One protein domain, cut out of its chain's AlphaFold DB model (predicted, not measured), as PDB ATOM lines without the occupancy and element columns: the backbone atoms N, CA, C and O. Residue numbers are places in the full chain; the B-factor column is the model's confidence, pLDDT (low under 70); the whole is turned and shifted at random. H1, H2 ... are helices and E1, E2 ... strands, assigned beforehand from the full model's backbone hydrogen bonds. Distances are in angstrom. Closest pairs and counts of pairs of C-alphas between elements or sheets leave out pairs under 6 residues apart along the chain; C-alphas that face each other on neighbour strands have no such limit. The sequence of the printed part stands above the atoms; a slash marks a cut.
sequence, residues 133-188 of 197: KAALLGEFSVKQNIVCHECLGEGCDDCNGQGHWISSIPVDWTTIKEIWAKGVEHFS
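Overview. This is residues 133 to 188 of the 197 residues of an uncharacterized protein of Pantoea stewartii (UniProt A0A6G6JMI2). A long two-stranded hairpin, E1 and E2, has a loop head of residues 148 to 163 at one end. At its other end, the helix H2 leads away from the head, with residues 178 to 188 sticking out as a free arm, and the short helix H1 lies near the first residue of H2. The printed part has 56 residues, with two named helices and two named strands in the order H1, E1, E2, H2; the sheet, E1 - E2, is antiparallel and the class is mixed, helices and strands. The whole is extended, with a radius of gyration of the C-alphas of 17.0 A and spans of 51 by 23 by 13 A.

Along the chain. H1, residues 133 to 136, begins at C-alpha 133 at (-18.720, 149.632, 11.480) and is 5.5 A long from first to last C-alpha. E1, residues 141 to 147, measures 18.7 A. E2, residues 164 to 170, begins at C-alpha 164 at (6.956, 140.419, -6.179) and measures 19.1 A. H2, residues 173 to 187, measures 21.2 A and ends at C-alpha 187 at (-32.289, 142.453, -3.296).

Arrangement. E1 and E2 form a hairpin of antiparallel neighbours, with 154 degrees between their directions. The C-alphas of Ser 141 and Pro 170 face each other at 4.1 A. N 142 and O 169 are within hydrogen-bond range at 2.8 A, as are N 165 and O 146 at 2.9 A. H1 and H2 are close but not clearly touching; their closest C-alphas, of Lys 133 and Trp 173, are 7.2 A apart. H1 and E2 are apart, and so are E1 and H2. In H2 every O i to N i+4 pair is within hydrogen-bond range; H1 is too short for such a pair, and its 1 O i to N i+3 pair is not within range.

Size, cuts and confidence. The C-alphas of Asp 157 and Ser 188, the two farthest apart, are 52.9 A apart. The printed part has no cut. The link from E1 to E2, 16 residues, is long; those from H1 to E1 and from E2 to H2 are tight. The mean pLDDT of the printed part is 92.7, and no printed residue is under 70.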
ATOM      1  N   LYS A 133     -20.147 149.295  11.622       90.56
ATOM      2  CA  LYS A 133     -18.720 149.632  11.480       90.56
ATOM      3  C   LYS A 133     -17.827 148.754  12.352       90.56
ATOM      4  O   LYS A 133     -16.777 148.325  11.888       90.56
ATOM      5  N   ALA A 134     -18.243 148.491  13.588       91.69
ATOM      6  CA  ALA A 134     -17.491 147.632  14.494       91.69
ATOM      7  C   ALA A 134     -17.501 146.169  14.027       91.69
ATOM      8  O   ALA A 134     -16.511 145.475  14.210       91.69
ATOM      9  N   ALA A 135     -18.593 145.726  13.398       91.69
ATOM     10  CA  ALA A 135     -18.747 144.349  12.938       91.69
ATOM     11  C   ALA A 135     -17.993 144.024  11.635       91.69
ATOM     12  O   ALA A 135     -17.651 142.870  11.420       91.69
ATOM     13  N   LEU A 136     -17.779 145.002  10.744       93.06
ATOM     14  CA  LEU A 136     -17.287 144.738   9.379       93.06
ATOM     15  C   LEU A 136     -15.887 145.295   9.092       93.06
ATOM     16  O   LEU A 136     -15.225 144.847   8.154       93.06
ATOM     17  N   LEU A 137     -15.431 146.302   9.837       90.69
ATOM     18  CA  LEU A 137     -14.139 146.927   9.570       90.69
ATOM     19  C   LEU A 137     -12.996 146.001  10.007       90.69
ATOM     20  O   LEU A 137     -12.870 145.687  11.185       90.69
ATOM     21  N   GLY A 138     -12.131 145.623   9.064       89.81
ATOM     22  CA  GLY A 138     -11.003 144.712   9.301       89.81
ATOM     23  C   GLY A 138     -11.275 143.254   8.913       89.81
ATOM     24  O   GLY A 138     -10.323 142.513   8.692       89.81
ATOM     25  N   GLU A 139     -12.542 142.875   8.730       93.31
ATOM     26  CA  GLU A 139     -12.931 141.523   8.297       93.31
ATOM     27  C   GLU A 139     -12.631 141.271   6.811       93.31
ATOM     28  O   GLU A 139     -12.344 140.151   6.390       93.31
ATOM     29  N   PHE A 140     -12.661 142.329   5.995       92.75
ATOM     30  CA  PHE A 140     -12.440 142.237   4.554       92.75
ATOM     31  C   PHE A 140     -11.068 142.781   4.173       92.75
ATOM     32  O   PHE A 140     -10.717 143.916   4.500       92.75
ATOM     33  N   SER A 141     -10.304 141.994   3.417       93.62
ATOM     34  CA  SER A 141      -9.057 142.445   2.803       93.62
ATOM     35  C   SER A 141      -8.880 141.865   1.403       93.62
ATOM     36  O   SER A 141      -9.316 140.751   1.108       93.62
ATOM     37  N   VAL A 142      -8.249 142.645   0.527       94.81
ATOM     38  CA  VAL A 142      -7.900 142.244  -0.835       94.81
ATOM     39  C   VAL A 142      -6.412 141.936  -0.876       94.81
ATOM     40  O   VAL A 142      -5.583 142.755  -0.478       94.81
ATOM     41  N   LYS A 143      -6.068 140.746  -1.372       95.31
ATOM     42  CA  LYS A 143      -4.677 140.370  -1.626       95.31
ATOM     43  C   LYS A 143      -4.247 140.940  -2.968       95.31
ATOM     44  O   LYS A 143      -4.787 140.555  -4.002       95.31
ATOM     45  N   GLN A 144      -3.262 141.824  -2.948       94.31
ATOM     46  CA  GLN A 144      -2.677 142.408  -4.143       94.31
ATOM     47  C   GLN A 144      -1.250 141.909  -4.324       94.31
ATOM     48  O   GLN A 144      -0.456 141.889  -3.385       94.31
ATOM     49  N   ASN A 145      -0.933 141.526  -5.555       93.62
ATOM     50  CA  ASN A 145       0.421 141.211  -5.967       93.62
ATOM     51  C   ASN A 145       1.127 142.517  -6.368       93.62
ATOM     52  O   ASN A 145       0.691 143.193  -7.304       93.62
ATOM     53  N   ILE A 146       2.162 142.898  -5.623       94.31
ATOM     54  CA  ILE A 146       2.950 144.108  -5.856       94.31
ATOM     55  C   ILE A 146       4.293 143.685  -6.439       94.31
ATOM     56  O   ILE A 146       5.060 142.966  -5.797       94.31
ATOM     57  N   VAL A 147       4.569 144.138  -7.661       94.88
ATOM     58  CA  VAL A 147       5.839 143.879  -8.346       94.88
ATOM     59  C   VAL A 147       6.963 144.602  -7.614       94.88
ATOM     60  O   VAL A 147       6.822 145.764  -7.228       94.88
ATOM     61  N   CYS A 148       8.084 143.911  -7.433       94.12
ATOM     62  CA  CYS A 148       9.242 144.481  -6.774       94.12
ATOM     63  C   CYS A 148       9.818 145.630  -7.600       94.12
ATOM     64  O   CYS A 148      10.158 145.452  -8.765       94.12
ATOM     65  N   HIS A 149       9.926 146.809  -6.985       93.06
ATOM     66  CA  HIS A 149      10.455 148.001  -7.641       93.06
ATOM     67  C   HIS A 149      11.925 147.839  -8.050       93.06
ATOM     68  O   HIS A 149      12.294 148.268  -9.139       93.06
ATOM     69  N   GLU A 150      12.727 147.188  -7.207       91.88
ATOM     70  CA  GLU A 150      14.179 147.092  -7.389       91.88
ATOM     71  C   GLU A 150      14.566 146.170  -8.553       91.88
ATOM     72  O   GLU A 150      15.481 146.477  -9.310       91.88
ATOM     73  N   CYS A 151      13.850 145.054  -8.741       94.44
ATOM     74  CA  CYS A 151      14.134 144.093  -9.818       94.44
ATOM     75  C   CYS A 151      13.076 144.042 -10.921       94.44
ATOM     76  O   CYS A 151      13.192 143.231 -11.834       94.44
ATOM     77  N   LEU A 152      12.016 144.849 -10.825       90.75
ATOM     78  CA  LEU A 152      10.920 144.924 -11.798       90.75
ATOM     79  C   LEU A 152      10.297 143.562 -12.166       90.75
ATOM     80  O   LEU A 152       9.761 143.395 -13.259       90.75
ATOM     81  N   GLY A 153      10.335 142.594 -11.245       88.44
ATOM     82  CA  GLY A 153       9.783 141.253 -11.455       88.44
ATOM     83  C   GLY A 153      10.801 140.159 -11.764       88.44
ATOM     84  O   GLY A 153      10.415 138.995 -11.779       88.44
ATOM     85  N   GLU A 154      12.078 140.487 -11.963       89.81
ATOM     86  CA  GLU A 154      13.107 139.488 -12.298       89.81
ATOM     87  C   GLU A 154      13.587 138.670 -11.086       89.81
ATOM     88  O   GLU A 154      14.085 137.558 -11.244       89.81
ATOM     89  N   GLY A 155      13.379 139.187  -9.872       92.00
ATOM     90  CA  GLY A 155      13.838 138.582  -8.625       92.00
ATOM     91  C   GLY A 155      15.196 139.131  -8.181       92.00
ATOM     92  O   GLY A 155      16.163 139.151  -8.933       92.00
ATOM     93  N   CYS A 156      15.269 139.579  -6.930       92.94
ATOM     94  CA  CYS A 156      16.487 140.057  -6.274       92.94
ATOM     95  C   CYS A 156      16.461 139.716  -4.782       92.94
ATOM     96  O   CYS A 156      15.448 139.230  -4.270       92.94
ATOM     97  N   ASP A 157      17.551 140.021  -4.084       93.12
ATOM     98  CA  ASP A 157      17.686 139.769  -2.648       93.12
ATOM     99  C   ASP A 157      16.579 140.456  -1.823       93.12
ATOM    100  O   ASP A 157      16.005 139.827  -0.937       93.12
ATOM    101  N   ASP A 158      16.167 141.679  -2.179       90.44
ATOM    102  CA  ASP A 158      15.152 142.441  -1.426       90.44
ATOM    103  C   ASP A 158      13.751 141.813  -1.452       90.44
ATOM    104  O   ASP A 158      12.950 142.001  -0.534       90.44
ATOM    105  N   CYS A 159      13.437 141.039  -2.493       91.56
ATOM    106  CA  CYS A 159      12.184 140.288  -2.596       91.56
ATOM    107  C   CYS A 159      12.385 138.778  -2.410       91.56
ATOM    108  O   CYS A 159      11.502 137.996  -2.766       91.56
ATOM    109  N   ASN A 160      13.542 138.355  -1.883       92.50
ATOM    110  CA  ASN A 160      13.924 136.949  -1.735       92.50
ATOM    111  C   ASN A 160      13.746 136.140  -3.036       92.50
ATOM    112  O   ASN A 160      13.249 135.012  -3.027       92.50
ATOM    113  N   GLY A 161      14.085 136.746  -4.175       92.00
ATOM    114  CA  GLY A 161      14.001 136.129  -5.498       92.00
ATOM    115  C   GLY A 161      12.585 135.951  -6.058       92.00
ATOM    116  O   GLY A 161      12.443 135.376  -7.130       92.00
ATOM    117  N   GLN A 162      11.531 136.430  -5.385       92.00
ATOM    118  CA  GLN A 162      10.153 136.249  -5.870       92.00
ATOM    119  C   GLN A 162       9.770 137.206  -7.009       92.00
ATOM    120  O   GLN A 162       8.808 136.952  -7.734       92.00
ATOM    121  N   GLY A 163      10.468 138.335  -7.149       93.12
ATOM    122  CA  GLY A 163      10.129 139.399  -8.103       93.12
ATOM    123  C   GLY A 163       8.885 140.208  -7.712       93.12
ATOM    124  O   GLY A 163       8.574 141.224  -8.331       93.12
ATOM    125  N   HIS A 164       8.173 139.795  -6.668       94.12
ATOM    126  CA  HIS A 164       6.956 140.419  -6.179       94.12
ATOM    127  C   HIS A 164       6.680 140.017  -4.729       94.12
ATOM    128  O   HIS A 164       7.297 139.086  -4.213       94.12
ATOM    129  N   TRP A 165       5.731 140.682  -4.078       93.31
ATOM    130  CA  TRP A 165       5.188 140.248  -2.792       93.31
ATOM    131  C   TRP A 165       3.674 140.424  -2.749       93.31
ATOM    132  O   TRP A 165       3.085 141.216  -3.490       93.31
ATOM    133  N   ILE A 166       3.025 139.673  -1.861       94.06
ATOM    134  CA  ILE A 166       1.583 139.766  -1.641       94.06
ATOM    135  C   ILE A 166       1.331 140.697  -0.459       94.06
ATOM    136  O   ILE A 166       1.758 140.417   0.659       94.06
ATOM    137  N   SER A 167       0.603 141.782  -0.704       92.75
ATOM    138  CA  SER A 167       0.098 142.671   0.339       92.75
ATOM    139  C   SER A 167      -1.385 142.412   0.579       92.75
ATOM    140  O   SER A 167      -2.142 142.217  -0.371       92.75
ATOM    141  N   SER A 168      -1.805 142.408   1.844       95.06
ATOM    142  CA  SER A 168      -3.216 142.305   2.227       95.06
ATOM    143  C   SER A 168      -3.719 143.692   2.598       95.06
ATOM    144  O   SER A 168      -3.384 144.211   3.661       95.06
ATOM    145  N   ILE A 169      -4.494 144.307   1.713       93.62
ATOM    146  CA  ILE A 169      -5.001 145.667   1.902       93.62
ATOM    147  C   ILE A 169      -6.412 145.563   2.493       93.62
ATOM    148  O   ILE A 169      -7.275 144.950   1.859       93.62
ATOM    149  N   PRO A 170      -6.674 146.105   3.696       94.19
ATOM    150  CA  PRO A 170      -8.016 146.094   4.266       94.19
ATOM    151  C   PRO A 170      -8.966 146.927   3.402       94.19
ATOM    152  O   PRO A 170      -8.604 148.008   2.936       94.19
ATOM    153  N   VAL A 171     -10.186 146.431   3.202       95.62
ATOM    154  CA  VAL A 171     -11.234 147.187   2.508       95.62
ATOM    155  C   VAL A 171     -11.714 148.290   3.443       95.62
ATOM    156  O   VAL A 171     -12.080 148.037   4.593       95.62
ATOM    157  N   ASP A 172     -11.687 149.532   2.969       94.69
ATOM    158  CA  ASP A 172     -12.058 150.674   3.789       94.69
ATOM    159  C   ASP A 172     -13.577 150.751   4.021       94.69
ATOM    160  O   ASP A 172     -14.402 150.197   3.288       94.69
ATOM    161  N   TRP A 173     -13.956 151.500   5.057       94.88
ATOM    162  CA  TRP A 173     -15.353 151.648   5.461       94.88
ATOM    163  C   TRP A 173     -16.259 152.232   4.369       94.88
ATOM    164  O   TRP A 173     -17.444 151.904   4.315       94.88
ATOM    165  N   THR A 174     -15.748 153.121   3.516       95.50
ATOM    166  CA  THR A 174     -16.561 153.717   2.451       95.50
ATOM    167  C   THR A 174     -16.865 152.702   1.358       95.50
ATOM    168  O   THR A 174     -18.039 152.531   1.031       95.50
ATOM    169  N   THR A 175     -15.870 151.923   0.931       96.69
ATOM    170  CA  THR A 175     -16.053 150.833  -0.038       96.69
ATOM    171  C   THR A 175     -17.018 149.758   0.477       96.69
ATOM    172  O   THR A 175     -17.913 149.329  -0.252       96.69
ATOM    173  N   ILE A 176     -16.919 149.360   1.755       96.38
ATOM    174  CA  ILE A 176     -17.859 148.395   2.365       96.38
ATOM    175  C   ILE A 176     -19.310 148.894   2.262       96.38
ATOM    176  O   ILE A 176     -20.205 148.130   1.892       96.38
ATOM    177  N   LYS A 177     -19.560 150.180   2.544       95.69
ATOM    178  CA  LYS A 177     -20.905 150.773   2.431       95.69
ATOM    179  C   LYS A 177     -21.426 150.779   0.997       95.69
ATOM    180  O   LYS A 177     -22.617 150.555   0.800       95.69
ATOM    181  N   GLU A 178     -20.571 151.050   0.017       96.25
ATOM    182  CA  GLU A 178     -20.959 151.072  -1.397       96.25
ATOM    183  C   GLU A 178     -21.344 149.676  -1.899       96.25
ATOM    184  O   GLU A 178     -22.400 149.515  -2.513       96.25
ATOM    185  N   ILE A 179     -20.545 148.656  -1.563       95.44
ATOM    186  CA  ILE A 179     -20.856 147.251  -1.872       95.44
ATOM    187  C   ILE A 179     -22.182 146.849  -1.220       95.44
ATOM    188  O   ILE A 179     -23.051 146.269  -1.873       95.44
ATOM    189  N   TRP A 180     -22.370 147.199   0.055       95.19
ATOM    190  CA  TRP A 180     -23.611 146.914   0.770       95.19
ATOM    191  C   TRP A 180     -24.826 147.578   0.124       95.19
ATOM    192  O   TRP A 180     -25.842 146.922  -0.093       95.19
ATOM    193  N   ALA A 181     -24.722 148.864  -0.218       93.88
ATOM    194  CA  ALA A 181     -25.794 149.602  -0.873       93.88
ATOM    195  C   ALA A 181     -26.196 148.947  -2.201       93.88
ATOM    196  O   ALA A 181     -27.386 148.850  -2.489       93.88
ATOM    197  N   LYS A 182     -25.224 148.429  -2.965       94.75
ATOM    198  CA  LYS A 182     -25.485 147.668  -4.194       94.75
ATOM    199  C   LYS A 182     -26.211 146.351  -3.930       94.75
ATOM    200  O   LYS A 182     -27.141 146.025  -4.661       94.75
ATOM    201  N   GLY A 183     -25.832 145.625  -2.878       92.69
ATOM    202  CA  GLY A 183     -26.554 144.429  -2.443       92.69
ATOM    203  C   GLY A 183     -28.002 144.743  -2.064       92.69
ATOM    204  O   GLY A 183     -28.927 144.136  -2.595       92.69
ATOM    205  N   VAL A 184     -28.214 145.746  -1.208       91.12
ATOM    206  CA  VAL A 184     -29.556 146.182  -0.790       91.12
ATOM    207  C   VAL A 184     -30.398 146.636  -1.984       91.12
ATOM    208  O   VAL A 184     -31.567 146.278  -2.056       91.12
ATOM    209  N   GLU A 185     -29.829 147.393  -2.924       90.25
ATOM    210  CA  GLU A 185     -30.512 147.815  -4.156       90.25
ATOM    211  C   GLU A 185     -30.953 146.607  -4.996       90.25
ATOM    212  O   GLU A 185     -32.100 146.552  -5.429       90.25
ATOM    213  N   HIS A 186     -30.072 145.620  -5.180       87.88
ATOM    214  CA  HIS A 186     -30.357 144.429  -5.978       87.88
ATOM    215  C   HIS A 186     -31.419 143.516  -5.349       87.88
ATOM    216  O   HIS A 186     -32.258 142.969  -6.060       87.88
ATOM    217  N   PHE A 187     -31.382 143.347  -4.025       83.44
ATOM    218  CA  PHE A 187     -32.289 142.453  -3.296       83.44
ATOM    219  C   PHE A 187     -33.547 143.150  -2.760       83.44
ATOM    220  O   PHE A 187     -34.420 142.488  -2.198       83.44
ATOM    221  N   SER A 188     -33.669 144.472  -2.913       79.69
ATOM    222  CA  SER A 188     -34.894 145.181  -2.550       79.69
ATOM    223  C   SER A 188     -36.023 144.758  -3.498       79.69
ATOM    224  O   SER A 188     -35.821 144.751  -4.713       79.69
TER     225      SER A 188